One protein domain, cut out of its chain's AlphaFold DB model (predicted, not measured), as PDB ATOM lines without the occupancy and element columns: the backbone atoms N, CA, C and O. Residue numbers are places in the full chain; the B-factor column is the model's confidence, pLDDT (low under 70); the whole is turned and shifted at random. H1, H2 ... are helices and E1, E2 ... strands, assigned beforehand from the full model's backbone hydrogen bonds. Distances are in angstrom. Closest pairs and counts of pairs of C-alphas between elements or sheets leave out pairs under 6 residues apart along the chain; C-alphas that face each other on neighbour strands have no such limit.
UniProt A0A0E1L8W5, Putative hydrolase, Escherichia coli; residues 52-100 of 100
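Overview. This is residues 52 to 100 of the 100 residues of the protein "Putative hydrolase" of Escherichia coli (UniProt A0A0E1L8W5). This domain has little regular structure: two parallel strands side by side, E1 and E2, make a small ribbon, and one short helix, H1, in the link between them comes near the beginning of E2. The unnamed residues 52 to 67 lead into E1, and residues 76 to 83 stick out. The printed part has 49 residues, in the order E1, H1, E2, class mixed, with 17 in named elements. It is only just compact, close to loose, with a radius of gyration of the C-alphas of 11.3 A, and spans 30 by 18 by 18 A.

Along the chain. E1, residues 68 to 72, begins at C-alpha (29.286, 20.272, 10.609) and is 13.4 A long. H1 is residues 81 to 86. E2, residues 94 to 99, is 13.8 A long and ends at C-alpha (30.018, 30.723, 20.791).

Arrangement. E1 and E2 are parallel neighbours at 25 degrees, with N 72 and O 98 within hydrogen-bond range at 2.8 A. E1, H1 and E2 form a strand-helix-strand unit, two parallel strands with a helix between, whose crossover is right-handed. The closest C-alphas of H1 and E2, Ala 85 and Leu 94, are 6.9 A apart. In H1 every O i to N i+4 pair is within hydrogen-bond range.

Size, cuts and confidence. The farthest C-alphas, Ser 64 and Glu 77, are 30.2 A apart. The printed part has no cut, and both links are short. Residues 52 to 58 and 62 to 63 have pLDDT under 70.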
ATOM      1  N   ARG A  52      20.314  12.289   5.265       57.62
ATOM      2  CA  ARG A  52      20.276  11.019   5.992       57.62
ATOM      3  C   ARG A  52      19.676  11.287   7.375       57.62
ATOM      4  O   ARG A  52      20.209  12.131   8.092       57.62
ATOM      5  N   PRO A  53      18.590  10.606   7.784       56.78
ATOM      6  CA  PRO A  53      18.059  10.769   9.128       56.78
ATOM      7  C   PRO A  53      19.110  10.306  10.139       56.78
ATOM      8  O   PRO A  53      19.484   9.133  10.176       56.78
ATOM      9  N   VAL A  54      19.590  11.235  10.960       61.16
ATOM     10  CA  VAL A  54      20.520  10.953  12.055       61.16
ATOM     11  C   VAL A  54      19.665  10.765  13.291       61.16
ATOM     12  O   VAL A  54      19.314  11.721  13.980       61.16
ATOM     13  N   LYS A  55      19.227   9.522  13.512       61.16
ATOM     14  CA  LYS A  55      18.232   9.198  14.547       61.16
ATOM     15  C   LYS A  55      18.650   9.685  15.937       61.16
ATOM     16  O   LYS A  55      17.779   9.981  16.748       61.16
ATOM     17  N   SER A  56      19.952   9.814  16.189       68.19
ATOM     18  CA  SER A  56      20.500  10.145  17.506       68.19
ATOM     19  C   SER A  56      20.275  11.588  17.951       68.19
ATOM     20  O   SER A  56      20.303  11.843  19.150       68.19
ATOM     21  N   PHE A  57      20.039  12.529  17.030       69.00
ATOM     22  CA  PHE A  57      19.914  13.951  17.384       69.00
ATOM     23  C   PHE A  57      18.479  14.476  17.366       69.00
ATOM     24  O   PHE A  57      18.273  15.655  17.625       69.00
ATOM     25  N   ALA A  58      17.489  13.637  17.031       69.81
ATOM     26  CA  ALA A  58      16.090  14.039  16.815       69.81
ATOM     27  C   ALA A  58      15.900  15.206  15.811       69.81
ATOM     28  O   ALA A  58      14.800  15.733  15.659       69.81
ATOM     29  N   ILE A  59      16.958  15.567  15.080       72.06
ATOM     30  CA  ILE A  59      17.003  16.603  14.051       72.06
ATOM     31  C   ILE A  59      17.479  15.986  12.735       72.06
ATOM     32  O   ILE A  59      18.157  14.956  12.704       72.06
ATOM     33  N   ARG A  60      17.119  16.624  11.622       72.19
ATOM     34  CA  ARG A  60      17.597  16.235  10.291       72.19
ATOM     35  C   ARG A  60      18.862  17.028   9.981       72.19
ATOM     36  O   ARG A  60      18.829  18.252  10.031       72.19
ATOM     37  N   ILE A  61      19.953  16.339   9.651       74.44
ATOM     38  CA  ILE A  61      21.235  16.965   9.294       74.44
ATOM     39  C   ILE A  61      21.445  16.818   7.776       74.44
ATOM     40  O   ILE A  61      21.243  15.716   7.252       74.44
ATOM     41  N   PRO A  62      21.823  17.888   7.051       69.88
ATOM     42  CA  PRO A  62      22.114  17.810   5.619       69.88
ATOM     43  C   PRO A  62      23.314  16.904   5.370       69.88
ATOM     44  O   PRO A  62      24.431  17.253   5.735       69.88
ATOM     45  N   ALA A  63      23.110  15.755   4.721       66.56
ATOM     46  CA  ALA A  63      24.201  14.809   4.467       66.56
ATOM     47  C   ALA A  63      25.055  15.170   3.239       66.56
ATOM     48  O   ALA A  63      26.031  14.481   2.952       66.56
ATOM     49  N   SER A  64      24.702  16.237   2.512       72.38
ATOM     50  CA  SER A  64      25.492  16.768   1.396       72.38
ATOM     51  C   SER A  64      26.755  17.511   1.846       72.38
ATOM     52  O   SER A  64      27.666  17.688   1.040       72.38
ATOM     53  N   TYR A  65      26.834  17.928   3.114       79.88
ATOM     54  CA  TYR A  65      28.008  18.594   3.676       79.88
ATOM     55  C   TYR A  65      28.802  17.631   4.554       79.88
ATOM     56  O   TYR A  65      28.232  16.847   5.303       79.88
ATOM     57  N   THR A  66      30.130  17.697   4.473       82.56
ATOM     58  CA  THR A  66      31.047  16.857   5.267       82.56
ATOM     59  C   THR A  66      31.548  17.551   6.536       82.56
ATOM     60  O   THR A  66      32.109  16.905   7.427       82.56
ATOM     61  N   ILE A  67      31.363  18.870   6.619       87.56
ATOM     62  CA  ILE A  67      31.753  19.716   7.745       87.56
ATOM     63  C   ILE A  67      30.475  20.154   8.458       87.56
ATOM     64  O   ILE A  67      29.594  20.758   7.851       87.56
ATOM     65  N   HIS A  68      30.395  19.864   9.754       88.31
ATOM     66  CA  HIS A  68      29.286  20.272  10.609       88.31
ATOM     67  C   HIS A  68      29.817  20.984  11.847       88.31
ATOM     68  O   HIS A  68      30.891  20.647  12.352       88.31
ATOM     69  N   GLY A  69      29.041  21.930  12.356       91.19
ATOM     70  CA  GLY A  69      29.307  22.616  13.609       91.19
ATOM     71  C   GLY A  69      28.011  22.936  14.336       91.19
ATOM     72  O   GLY A  69      26.925  22.702  13.804       91.19
ATOM     73  N   ILE A  70      28.145  23.436  15.557       91.56
ATOM     74  CA  ILE A  70      27.027  23.901  16.384       91.56
ATOM     75  C   ILE A  70      27.183  25.385  16.687       91.56
ATOM     76  O   ILE A  70      28.299  25.876  16.863       91.56
ATOM     77  N   ASP A  71      26.066  26.090  16.769       94.62
ATOM     78  CA  ASP A  71      25.994  27.410  17.368       94.62
ATOM     79  C   ASP A  71      25.558  27.269  18.830       94.62
ATOM     80  O   ASP A  71      24.683  26.476  19.182       94.62
ATOM     81  N   VAL A  72      26.250  27.981  19.706       94.88
ATOM     82  CA  VAL A  72      26.040  27.940  21.146       94.88
ATOM     83  C   VAL A  72      25.926  29.367  21.637       94.88
ATOM     84  O   VAL A  72      26.793  30.195  21.377       94.88
ATOM     85  N   SER A  73      24.869  29.625  22.393       94.81
ATOM     86  CA  SER A  73      24.601  30.908  23.024       94.81
ATOM     87  C   SER A  73      24.538  30.777  24.543       94.81
ATOM     88  O   SER A  73      24.455  29.673  25.086       94.81
ATOM     89  N   ARG A  74      24.446  31.912  25.244       92.94
ATOM     90  CA  ARG A  74      24.161  31.959  26.695       92.94
ATOM     91  C   ARG A  74      22.905  31.194  27.151       92.94
ATOM     92  O   ARG A  74      22.739  30.994  28.351       92.94
ATOM     93  N   TRP A  75      21.996  30.839  26.238       94.88
ATOM     94  CA  TRP A  75      20.772  30.089  26.550       94.88
ATOM     95  C   TRP A  75      20.998  28.579  26.649       94.88
ATOM     96  O   TRP A  75      20.183  27.877  27.243       94.88
ATOM     97  N   GLN A  76      22.091  28.066  26.086       90.88
ATOM     98  CA  GLN A  76      22.518  26.693  26.303       90.88
ATOM     99  C   GLN A  76      23.323  26.659  27.606       90.88
ATOM    100  O   GLN A  76      24.424  27.188  27.661       90.88
ATOM    101  N   GLU A  77      22.750  26.070  28.658       88.44
ATOM    102  CA  GLU A  77      23.314  26.080  30.015       88.44
ATOM    103  C   GLU A  77      24.693  25.391  30.113       88.44
ATOM    104  O   GLU A  77      25.742  25.984  29.877       88.44
ATOM    105  N   ARG A  78      24.723  24.118  30.524       91.81
ATOM    106  CA  ARG A  78      25.951  23.339  30.678       91.81
ATOM    107  C   ARG A  78      26.110  22.407  29.493       91.81
ATOM    108  O   ARG A  78      25.278  21.535  29.262       91.81
ATOM    109  N   ILE A  79      27.223  22.564  28.787       92.25
ATOM    110  CA  ILE A  79      27.593  21.715  27.658       92.25
ATOM    111  C   ILE A  79      28.745  20.807  28.078       92.25
ATOM    112  O   ILE A  79      29.800  21.271  28.511       92.25
ATOM    113  N   ASP A  80      28.550  19.500  27.914       94.50
ATOM    114  CA  ASP A  80      29.624  18.517  28.034       94.50
ATOM    115  C   ASP A  80      30.455  18.502  26.744       94.50
ATOM    116  O   ASP A  80      30.200  17.745  25.802       94.50
ATOM    117  N   TRP A  81      31.468  19.366  26.703       93.69
ATOM    118  CA  TRP A  81      32.357  19.503  25.551       93.69
ATOM    119  C   TRP A  81      33.158  18.237  25.245       93.69
ATOM    120  O   TRP A  81      33.484  17.988  24.084       93.69
ATOM    121  N   GLN A  82      33.448  17.403  26.249       95.00
ATOM    122  CA  GLN A  82      34.151  16.142  26.021       95.00
ATOM    123  C   GLN A  82      33.265  15.159  25.261       95.00
ATOM    124  O   GLN A  82      33.734  14.486  24.340       95.00
ATOM    125  N   ARG A  83      31.979  15.094  25.611       92.25
ATOM    126  CA  ARG A  83      30.994  14.291  24.884       92.25
ATOM    127  C   ARG A  83      30.740  14.839  23.482       92.25
ATOM    128  O   ARG A  83      30.679  14.048  22.546       92.25
ATOM    129  N   VAL A  84      30.658  16.161  23.324       91.31
ATOM    130  CA  VAL A  84      30.530  16.829  22.014       91.31
ATOM    131  C   VAL A  84      31.721  16.498  21.109       91.31
ATOM    132  O   VAL A  84      31.528  16.055  19.982       91.31
ATOM    133  N   ALA A  85      32.955  16.615  21.601       91.94
ATOM    134  CA  ALA A  85      34.152  16.322  20.809       91.94
ATOM    135  C   ALA A  85      34.259  14.841  20.393       91.94
ATOM    136  O   ALA A  85      34.819  14.522  19.345       91.94
ATOM    137  N   LYS A  86      33.716  13.929  21.208       92.38
ATOM    138  CA  LYS A  86      33.704  12.484  20.938       92.38
ATOM    139  C   LYS A  86      32.493  12.031  20.118       92.38
ATOM    140  O   LYS A  86      32.443  10.860  19.738       92.38
ATOM    141  N   MET A  87      31.514  12.903  19.858       88.12
ATOM    142  CA  MET A  87      30.285  12.489  19.190       88.12
ATOM    143  C   MET A  87      30.551  12.082  17.741       88.12
ATOM    144  O   MET A  87      31.170  12.804  16.957       88.12
ATOM    145  N   ARG A  88      30.051  10.901  17.381       87.81
ATOM    146  CA  ARG A  88      30.075  10.407  16.011       87.81
ATOM    147  C   ARG A  88      28.865   9.523  15.773       87.81
ATOM    148  O   ARG A  88      28.704   8.521  16.458       87.81
ATOM    149  N   ASP A  89      28.040   9.881  14.799       83.06
ATOM    150  CA  ASP A  89      26.900   9.061  14.387       83.06
ATOM    151  C   ASP A  89      26.740   9.103  12.870       83.06
ATOM    152  O   ASP A  89      26.792  10.169  12.268       83.06
ATOM    153  N   ASN A  90      26.577   7.941  12.241       77.12
ATOM    154  CA  ASN A  90      26.356   7.807  10.799       77.12
ATOM    155  C   ASN A  90      27.350   8.607   9.919       77.12
ATOM    156  O   ASN A  90      26.986   9.163   8.885       77.12
ATOM    157  N   GLY A  91      28.615   8.699  10.355       79.56
ATOM    158  CA  GLY A  91      29.676   9.456   9.674       79.56
ATOM    159  C   GLY A  91      29.738  10.952  10.007       79.56
ATOM    160  O   GLY A  91      30.703  11.609   9.625       79.56
ATOM    161  N   ILE A  92      28.778  11.474  10.768       82.81
ATOM    162  CA  ILE A  92      28.702  12.876  11.183       82.81
ATOM    163  C   ILE A  92      29.507  13.083  12.459       82.81
ATOM    164  O   ILE A  92      29.396  12.313  13.413       82.81
ATOM    165  N   ARG A  93      30.306  14.150  12.465       89.19
ATOM    166  CA  ARG A  93      31.046  14.669  13.617       89.19
ATOM    167  C   ARG A  93      30.960  16.190  13.619       89.19
ATOM    168  O   ARG A  93      30.912  16.794  12.546       89.19
ATOM    169  N   LEU A  94      31.007  16.793  14.799       91.06
ATOM    170  CA  LEU A  94      31.150  18.238  14.933       91.06
ATOM    171  C   LEU A  94      32.627  18.614  14.808       91.06
ATOM    172  O   LEU A  94      33.491  17.969  15.397       91.06
ATOM    173  N   GLN A  95      32.915  19.615  13.983       93.25
ATOM    174  CA  GLN A  95      34.273  20.059  13.653       93.25
ATOM    175  C   GLN A  95      34.572  21.453  14.199       93.25
ATOM    176  O   GLN A  95      35.730  21.777  14.439       93.25
ATOM    177  N   PHE A  96      33.538  22.263  14.409       95.31
ATOM    178  CA  PHE A  96      33.658  23.597  14.975       95.31
ATOM    179  C   PHE A  96      32.430  23.939  15.822       95.31
ATOM    180  O   PHE A  96      31.376  23.309  15.704       95.31
ATOM    181  N   ALA A  97      32.577  24.953  16.669       95.06
ATOM    182  CA  ALA A  97      31.479  25.564  17.399       95.06
ATOM    183  C   ALA A  97      31.622  27.087  17.342       95.06
ATOM    184  O   ALA A  97      32.726  27.605  17.519       95.06
ATOM    185  N   PHE A  98      30.518  27.790  17.102       96.56
ATOM    186  CA  PHE A  98      30.436  29.238  17.282       96.56
ATOM    187  C   PHE A  98      29.814  29.525  18.643       96.56
ATOM    188  O   PHE A  98      28.779  28.953  18.968       96.56
ATOM    189  N   ILE A  99      30.453  30.388  19.432       93.94
ATOM    190  CA  ILE A  99      30.018  30.723  20.791       93.94
ATOM    191  C   ILE A  99      29.748  32.226  20.849       93.94
ATOM    192  O   ILE A  99      30.645  33.002  20.506       93.94
ATOM    193  N   TYR A 100      28.537  32.617  21.253       90.75
ATOM    194  CA  TYR A 100      28.096  34.016  21.303       90.75
ATOM    195  C   TYR A 100      27.196  34.365  22.500       90.75
ATOM    196  O   TYR A 100      26.582  33.465  23.119       90.75
TER     197      TYR A 100